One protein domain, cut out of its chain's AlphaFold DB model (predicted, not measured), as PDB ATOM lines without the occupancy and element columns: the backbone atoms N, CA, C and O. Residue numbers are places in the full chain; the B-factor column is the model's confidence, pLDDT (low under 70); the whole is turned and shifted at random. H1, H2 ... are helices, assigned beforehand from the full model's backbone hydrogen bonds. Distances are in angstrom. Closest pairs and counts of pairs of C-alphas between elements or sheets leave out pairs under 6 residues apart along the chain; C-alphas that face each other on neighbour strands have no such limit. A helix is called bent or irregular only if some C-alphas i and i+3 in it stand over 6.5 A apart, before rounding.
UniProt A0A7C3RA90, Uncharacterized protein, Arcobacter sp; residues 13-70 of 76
ATOM      1  N   GLU A  13     195.956 142.384 140.201       96.75
ATOM      2  CA  GLU A  13     196.969 143.200 139.532       96.75
ATOM      3  C   GLU A  13     197.028 142.917 138.027       96.75
ATOM      4  O   GLU A  13     197.052 143.847 137.217       96.75
ATOM      5  N   LEU A  14     196.987 141.637 137.636       97.56
ATOM      6  CA  LEU A  14     196.941 141.243 136.229       97.56
ATOM      7  C   LEU A  14     195.648 141.733 135.571       97.56
ATOM      8  O   LEU A  14     195.690 142.293 134.478       97.56
ATOM      9  N   ALA A  15     194.506 141.583 136.248       97.81
ATOM     10  CA  ALA A  15     193.223 142.075 135.755       97.81
ATOM     11  C   ALA A  15     193.223 143.603 135.566       97.81
ATOM     12  O   ALA A  15     192.705 144.092 134.559       97.81
ATOM     13  N   ALA A  16     193.844 144.356 136.479       97.12
ATOM     14  CA  ALA A  16     193.987 145.806 136.361       97.12
ATOM     15  C   ALA A  16     194.830 146.204 135.138       97.12
ATOM     16  O   ALA A  16     194.467 147.136 134.414       97.12
ATOM     17  N   LEU A  17     195.918 145.476 134.860       97.69
ATOM     18  CA  LEU A  17     196.717 145.701 133.657       97.69
ATOM     19  C   LEU A  17     195.951 145.312 132.381       97.69
ATOM     20  O   LEU A  17     195.946 146.083 131.421       97.69
ATOM     21  N   CYS A  18     195.226 144.189 132.381       98.00
ATOM     22  CA  CYS A  18     194.352 143.799 131.270       98.00
ATOM     23  C   CYS A  18     193.291 144.867 130.974       98.00
ATOM     24  O   CYS A  18     193.067 145.208 129.815       98.00
ATOM     25  N   ALA A  19     192.669 145.437 132.009       97.62
ATOM     26  CA  ALA A  19     191.686 146.511 131.866       97.62
ATOM     27  C   ALA A  19     192.309 147.797 131.298       97.62
ATOM     28  O   ALA A  19     191.674 148.499 130.514       97.62
ATOM     29  N   LYS A  20     193.565 148.094 131.661       96.94
ATOM     30  CA  LYS A  20     194.326 149.237 131.137       96.94
ATOM     31  C   LYS A  20     194.686 149.070 129.657       96.94
ATOM     32  O   LYS A  20     194.634 150.051 128.919       96.94
ATOM     33  N   LEU A  21     195.087 147.865 129.245       97.31
ATOM     34  CA  LEU A  21     195.582 147.575 127.893       97.31
ATOM     35  C   LEU A  21     194.487 147.125 126.914       97.31
ATOM     36  O   LEU A  21     194.687 147.208 125.705       97.31
ATOM     37  N   GLY A  22     193.357 146.615 127.411       97.69
ATOM     38  CA  GLY A  22     192.298 146.015 126.591       97.69
ATOM     39  C   GLY A  22     192.626 144.613 126.056       97.69
ATOM     40  O   GLY A  22     191.912 144.112 125.192       97.69
ATOM     41  N   ARG A  23     193.699 143.976 126.545       97.62
ATOM     42  CA  ARG A  23     194.141 142.616 126.179       97.62
ATOM     43  C   ARG A  23     194.953 141.976 127.304       97.62
ATOM     44  O   ARG A  23     195.399 142.676 128.210       97.62
ATOM     45  N   ILE A  24     195.203 140.670 127.204       97.62
ATOM     46  CA  ILE A  24     196.163 139.984 128.080       97.62
ATOM     47  C   ILE A  24     197.590 140.480 127.735       97.62
ATOM     48  O   ILE A  24     197.947 140.495 126.548       97.62
ATOM     49  N   PRO A  25     198.381 140.950 128.720       98.00
ATOM     50  CA  PRO A  25     199.766 141.379 128.515       98.00
ATOM     51  C   PRO A  25     200.706 140.191 128.278       98.00
ATOM     52  O   PRO A  25     200.371 139.052 128.614       98.00
ATOM     53  N   THR A  26     201.905 140.448 127.749       98.44
ATOM     54  CA  THR A  26     203.005 139.476 127.848       98.44
ATOM     55  C   THR A  26     203.584 139.453 129.265       98.44
ATOM     56  O   THR A  26     203.284 140.313 130.100       98.44
ATOM     57  N   VAL A  27     204.424 138.459 129.553       97.75
ATOM     58  CA  VAL A  27     205.097 138.353 130.856       97.75
ATOM     59  C   VAL A  27     206.010 139.557 131.083       97.75
ATOM     60  O   VAL A  27     206.022 140.121 132.173       97.75
ATOM     61  N   GLU A  28     206.724 139.992 130.052       98.19
ATOM     62  CA  GLU A  28     207.638 141.132 130.098       98.19
ATOM     63  C   GLU A  28     206.877 142.424 130.414       98.19
ATOM     64  O   GLU A  28     207.218 143.115 131.371       98.19
ATOM     65  N   GLU A  29     205.776 142.692 129.701       97.75
ATOM     66  CA  GLU A  29     204.924 143.865 129.948       97.75
ATOM     67  C   GLU A  29     204.378 143.886 131.384       97.75
ATOM     68  O   GLU A  29     204.314 144.938 132.026       97.75
ATOM     69  N   TYR A  30     203.991 142.721 131.911       98.06
ATOM     70  CA  TYR A  30     203.542 142.598 133.295       98.06
ATOM     71  C   TYR A  30     204.667 142.921 134.288       98.06
ATOM     72  O   TYR A  30     204.468 143.729 135.199       98.06
ATOM     73  N   MET A  31     205.841 142.311 134.104       97.62
ATOM     74  CA  MET A  31     206.981 142.435 135.019       97.62
ATOM     75  C   MET A  31     207.615 143.831 134.993       97.62
ATOM     76  O   MET A  31     208.161 144.267 136.004       97.62
ATOM     77  N   GLU A  32     207.507 144.560 133.885       96.62
ATOM     78  CA  GLU A  32     207.962 145.950 133.793       96.62
ATOM     79  C   GLU A  32     207.007 146.927 134.492       96.62
ATOM     80  O   GLU A  32     207.444 147.899 135.114       96.62
ATOM     81  N   VAL A  33     205.696 146.691 134.403       96.38
ATOM     82  CA  VAL A  33     204.691 147.668 134.846       96.38
ATOM     83  C   VAL A  33     204.235 147.425 136.281       96.38
ATOM     84  O   VAL A  33     204.230 148.360 137.082       96.38
ATOM     85  N   VAL A  34     203.803 146.208 136.617       96.25
ATOM     86  CA  VAL A  34     203.105 145.942 137.887       96.25
ATOM     87  C   VAL A  34     204.021 146.137 139.102       96.25
ATOM     88  O   VAL A  34     203.656 146.942 139.966       96.25
ATOM     89  N   PRO A  35     205.222 145.524 139.169       95.69
ATOM     90  CA  PRO A  35     206.137 145.735 140.291       95.69
ATOM     91  C   PRO A  35     206.509 147.211 140.470       95.69
ATOM     92  O   PRO A  35     206.457 147.736 141.578       95.69
ATOM     93  N   ALA A  36     206.790 147.920 139.372       95.44
ATOM     94  CA  ALA A  36     207.167 149.331 139.412       95.44
ATOM     95  C   ALA A  36     206.042 150.250 139.925       95.44
ATOM     96  O   ALA A  36     206.313 151.298 140.510       95.44
ATOM     97  N   LYS A  37     204.768 149.894 139.709       94.50
ATOM     98  CA  LYS A  37     203.626 150.678 140.215       94.50
ATOM     99  C   LYS A  37     203.372 150.483 141.706       94.50
ATOM    100  O   LYS A  37     202.847 151.411 142.333       94.50
ATOM    101  N   LEU A  38     203.726 149.315 142.233       95.25
ATOM    102  CA  LEU A  38     203.546 148.937 143.633       95.25
ATOM    103  C   LEU A  38     204.750 149.300 144.506       95.25
ATOM    104  O   LEU A  38     204.553 149.558 145.689       95.25
ATOM    105  N   ALA A  39     205.943 149.386 143.913       96.50
ATOM    106  CA  ALA A  39     207.191 149.700 144.598       96.50
ATOM    107  C   ALA A  39     207.071 150.916 145.535       96.50
ATOM    108  O   ALA A  39     206.757 152.033 145.102       96.50
ATOM    109  N   GLY A  40     207.344 150.696 146.822       96.62
ATOM    110  CA  GLY A  40     207.308 151.706 147.883       96.62
ATOM    111  C   GLY A  40     205.906 152.066 148.389       96.62
ATOM    112  O   GLY A  40     205.752 153.061 149.096       96.62
ATOM    113  N   LYS A  41     204.874 151.311 148.001       96.06
ATOM    114  CA  LYS A  41     203.469 151.504 148.409       96.06
ATOM    115  C   LYS A  41     202.829 150.223 148.935       96.06
ATOM    116  O   LYS A  41     201.636 150.226 149.234       96.06
ATOM    117  N   GLU A  42     203.591 149.144 149.031       94.75
ATOM    118  CA  GLU A  42     203.129 147.803 149.371       94.75
ATOM    119  C   GLU A  42     202.374 147.807 150.699       94.75
ATOM    120  O   GLU A  42     201.257 147.307 150.750       94.75
ATOM    121  N   ASP A  43     202.904 148.473 151.728       94.00
ATOM    122  CA  ASP A  43     202.276 148.547 153.056       94.00
ATOM    123  C   ASP A  43     200.926 149.279 153.050       94.00
ATOM    124  O   ASP A  43     200.034 148.985 153.845       94.00
ATOM    125  N   ALA A  44     200.763 150.251 152.149       92.75
ATOM    126  CA  ALA A  44     199.517 150.995 152.008       92.75
ATOM    127  C   ALA A  44     198.484 150.236 151.162       92.75
ATOM    128  O   ALA A  44     197.283 150.364 151.401       92.75
ATOM    129  N   VAL A  45     198.940 149.468 150.169       94.44
ATOM    130  CA  VAL A  45     198.084 148.708 149.246       94.44
ATOM    131  C   VAL A  45     197.656 147.372 149.857       94.44
ATOM    132  O   VAL A  45     196.478 147.025 149.814       94.44
ATOM    133  N   TYR A  46     198.584 146.633 150.459       94.38
ATOM    134  CA  TYR A  46     198.373 145.298 151.019       94.38
ATOM    135  C   TYR A  46     198.051 145.343 152.516       94.38
ATOM    136  O   TYR A  46     198.604 144.595 153.322       94.38
ATOM    137  N   LYS A  47     197.121 146.226 152.894       93.19
ATOM    138  CA  LYS A  47     196.651 146.368 154.272       93.19
ATOM    139  C   LYS A  47     195.365 145.575 154.500       93.19
ATOM    140  O   LYS A  47     194.347 145.830 153.858       93.19
ATOM    141  N   TYR A  48     195.392 144.657 155.462       94.44
ATOM    142  CA  TYR A  48     194.190 143.964 155.922       94.44
ATOM    143  C   TYR A  48     193.328 144.861 156.814       94.44
ATOM    144  O   TYR A  48     193.820 145.750 157.513       94.44
ATOM    145  N   LEU A  49     192.021 144.605 156.801       92.38
ATOM    146  CA  LEU A  49     191.085 145.255 157.708       92.38
ATOM    147  C   LEU A  49     191.069 144.519 159.053       92.38
ATOM    148  O   LEU A  49     190.305 143.577 159.250       92.38
ATOM    149  N   ASN A  50     191.918 144.967 159.973       92.25
ATOM    150  CA  ASN A  50     191.991 144.443 161.334       92.25
ATOM    151  C   ASN A  50     191.098 145.268 162.264       92.25
ATOM    152  O   ASN A  50     191.502 146.313 162.769       92.25
ATOM    153  N   PHE A  51     189.873 144.806 162.501       91.12
ATOM    154  CA  PHE A  51     188.894 145.516 163.332       91.12
ATOM    155  C   PHE A  51     189.372 145.794 164.762       91.12
ATOM    156  O   PHE A  51     189.028 146.819 165.339       91.12
ATOM    157  N   ASN A  52     190.197 144.908 165.319       89.94
ATOM    158  CA  ASN A  52     190.791 145.052 166.648       89.94
ATOM    159  C   ASN A  52     191.859 146.158 166.739       89.94
ATOM    160  O   ASN A  52     192.238 146.532 167.845       89.94
ATOM    161  N   GLU A  53     192.372 146.651 165.610       92.38
ATOM    162  CA  GLU A  53     193.376 147.724 165.548       92.38
ATOM    163  C   GLU A  53     192.743 149.096 165.269       92.38
ATOM    164  O   GLU A  53     193.438 150.112 165.253       92.38
ATOM    165  N   ILE A  54     191.428 149.144 165.031       92.81
ATOM    166  CA  ILE A  54     190.697 150.382 164.765       92.81
ATOM    167  C   ILE A  54     190.218 150.954 166.097       92.81
ATOM    168  O   ILE A  54     189.424 150.342 166.810       92.81
ATOM    169  N   GLU A  55     190.687 152.156 166.421       94.56
ATOM    170  CA  GLU A  55     190.285 152.856 167.637       94.56
ATOM    171  C   GLU A  55     188.758 153.028 167.691       94.56
ATOM    172  O   GLU A  55     188.128 153.438 166.715       94.56
ATOM    173  N   ASN A  56     188.164 152.711 168.844       90.69
ATOM    174  CA  ASN A  56     186.721 152.770 169.093       90.69
ATOM    175  C   ASN A  56     185.859 151.848 168.211       90.69
ATOM    176  O   ASN A  56     184.628 151.940 168.263       90.69
ATOM    177  N   TYR A  57     186.454 150.930 167.442       91.25
ATOM    178  CA  TYR A  57     185.679 149.919 166.735       91.25
ATOM    179  C   TYR A  57     185.144 148.881 167.719       91.25
ATOM    180  O   TYR A  57     185.889 148.213 168.434       91.25
ATOM    181  N   HIS A  58     183.827 148.735 167.737       86.06
ATOM    182  CA  HIS A  58     183.125 147.722 168.504       86.06
ATOM    183  C   HIS A  58     181.936 147.231 167.687       86.06
ATOM    184  O   HIS A  58     181.351 147.973 166.896       86.06
ATOM    185  N   LEU A  59     181.599 145.958 167.858       83.81
ATOM    186  CA  LEU A  59     180.358 145.419 167.318       83.81
ATOM    187  C   LEU A  59     179.191 145.880 168.200       83.81
ATOM    188  O   LEU A  59     179.379 146.094 169.401       83.81
ATOM    189  N   GLU A  60     177.995 146.002 167.614       85.00
ATOM    190  CA  GLU A  60     176.762 146.123 168.405       85.00
ATOM    191  C   GLU A  60     176.709 144.959 169.407       85.00
ATOM    192  O   GLU A  60     177.100 143.826 169.087       85.00
ATOM    193  N   SER A  61     176.258 145.231 170.634       87.44
ATOM    194  CA  SER A  61     176.145 144.163 171.614       87.44
ATOM    195  C   SER A  61     175.088 143.161 171.154       87.44
ATOM    196  O   SER A  61     174.126 143.490 170.455       87.44
ATOM    197  N   ARG A  62     175.265 141.901 171.554       86.38
ATOM    198  CA  ARG A  62     174.318 140.838 171.212       86.38
ATOM    199  C   ARG A  62     172.894 141.189 171.648       86.38
ATOM    200  O   ARG A  62     171.963 140.963 170.886       86.38
ATOM    201  N   SER A  63     172.750 141.744 172.847       89.56
ATOM    202  CA  SER A  63     171.468 142.147 173.424       89.56
ATOM    203  C   SER A  63     170.765 143.184 172.550       89.56
ATOM    204  O   SER A  63     169.596 143.006 172.214       89.56
ATOM    205  N   ASP A  64     171.508 144.205 172.112       90.06
ATOM    206  CA  ASP A  64     170.974 145.278 171.270       90.06
ATOM    207  C   ASP A  64     170.497 144.737 169.915       90.06
ATOM    208  O   ASP A  64     169.444 145.128 169.415       90.06
ATOM    209  N   ALA A  65     171.241 143.796 169.322       87.31
ATOM    210  CA  ALA A  65     170.865 143.166 168.059       87.31
ATOM    211  C   ALA A  65     169.636 142.243 168.194       87.31
ATOM    212  O   ALA A  65     168.767 142.240 167.319       87.31
ATOM    213  N   GLU A  66     169.546 141.461 169.275       92.12
ATOM    214  CA  GLU A  66     168.403 140.575 169.538       92.12
ATOM    215  C   GLU A  66     167.108 141.381 169.735       92.12
ATOM    216  O   GLU A  66     166.083 141.044 169.139       92.12
ATOM    217  N   GLU A  67     167.167 142.484 170.489       92.56
ATOM    218  CA  GLU A  67     166.034 143.395 170.687       92.56
ATOM    219  C   GLU A  67     165.628 144.096 169.383       92.56
ATOM    220  O   GLU A  67     164.462 144.065 168.986       92.56
ATOM    221  N   LYS A  68     166.594 144.701 168.684       92.31
ATOM    222  CA  LYS A  68     166.346 145.531 167.497       92.31
ATOM    223  C   LYS A  68     165.790 144.747 166.312       92.31
ATOM    224  O   LYS A  68     164.945 145.264 165.583       92.31
ATOM    225  N   TYR A  69     166.277 143.527 166.091       91.94
ATOM    226  CA  TYR A  69     165.923 142.732 164.911       91.94
ATOM    227  C   TYR A  69     164.998 141.548 165.221       91.94
ATOM    228  O   TYR A  69     164.596 140.843 164.295       91.94
ATOM    229  N   GLY A  70     164.649 141.308 166.490       90.88
ATOM    230  CA  GLY A  70     163.801 140.180 166.891       90.88
ATOM    231  C   GLY A  70     164.422 138.814 166.579       90.88
ATOM    232  O   GLY A  70     163.707 137.850 166.302       90.88
TER     233      GLY A  70
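Overview. This is residues 13 to 70 of the 76 residues of an uncharacterized protein of Arcobacter sp (UniProt A0A7C3RA90). What shape does the model have? From the first printed residue, H1 and H2 make a small angled head at one end, and the chain then stretches away past the one-turn helix H3 and a long link to H4, alone at the far end. This outstretched arm makes most of the length. What is it built of? The printed part has 58 residues with four named helices, H1, H2, H3 and H4 in that order, and no named strand; the class is all helix. It is extended, with a radius of gyration of the C-alphas of 20.6 A and spans of 57 by 26 by 13 A.

Along the chain. Where do the first helices lie? H1, residues 13 to 21, begins with C-alpha 13 at (196.969, 143.200, 139.532) and is 12.5 A long. H2, residues 27 to 38, is 16.7 A long; it is irregular, but only just, with C-alphas 32 and 35 6.8 A apart. And the later ones? H3 is residues 42 to 45. H4, residues 62 to 69, is 10.7 A long and ends with C-alpha 69 at (165.923, 142.732, 164.911).

Arrangement. Which helices meet? H1 and H2 touch, H2 with residues 30 to 34 alone; their closest C-alphas, of Glu 13 and Val 34, are 6.9 A apart. Their lines are about perpendicular at 72 degrees, only just past steep. What of H3 and H4? H2 and H3 are close but not clearly touching, the closest C-alphas, of Leu 38 and Val 45, being 7.8 A apart. H4 is apart from H1, H2 and H3. How do the backbones run? Each O i to N i+4 pair is within hydrogen-bond range in H1 and H4, and 6 of 8 in H2; H3 is too short for such a pair.

Size, cuts and confidence. How far does it reach? The two C-alphas farthest apart, of Glu 28 and Glu 67, are 58.2 A apart. Which links are long? H3 to H4 is a long link of 16 residues; H1 to H2 and H2 to H3 are tight. Is anything cut or uncertain? The printed part has no cut, its mean pLDDT is 94.1, and no printed residue is under 70.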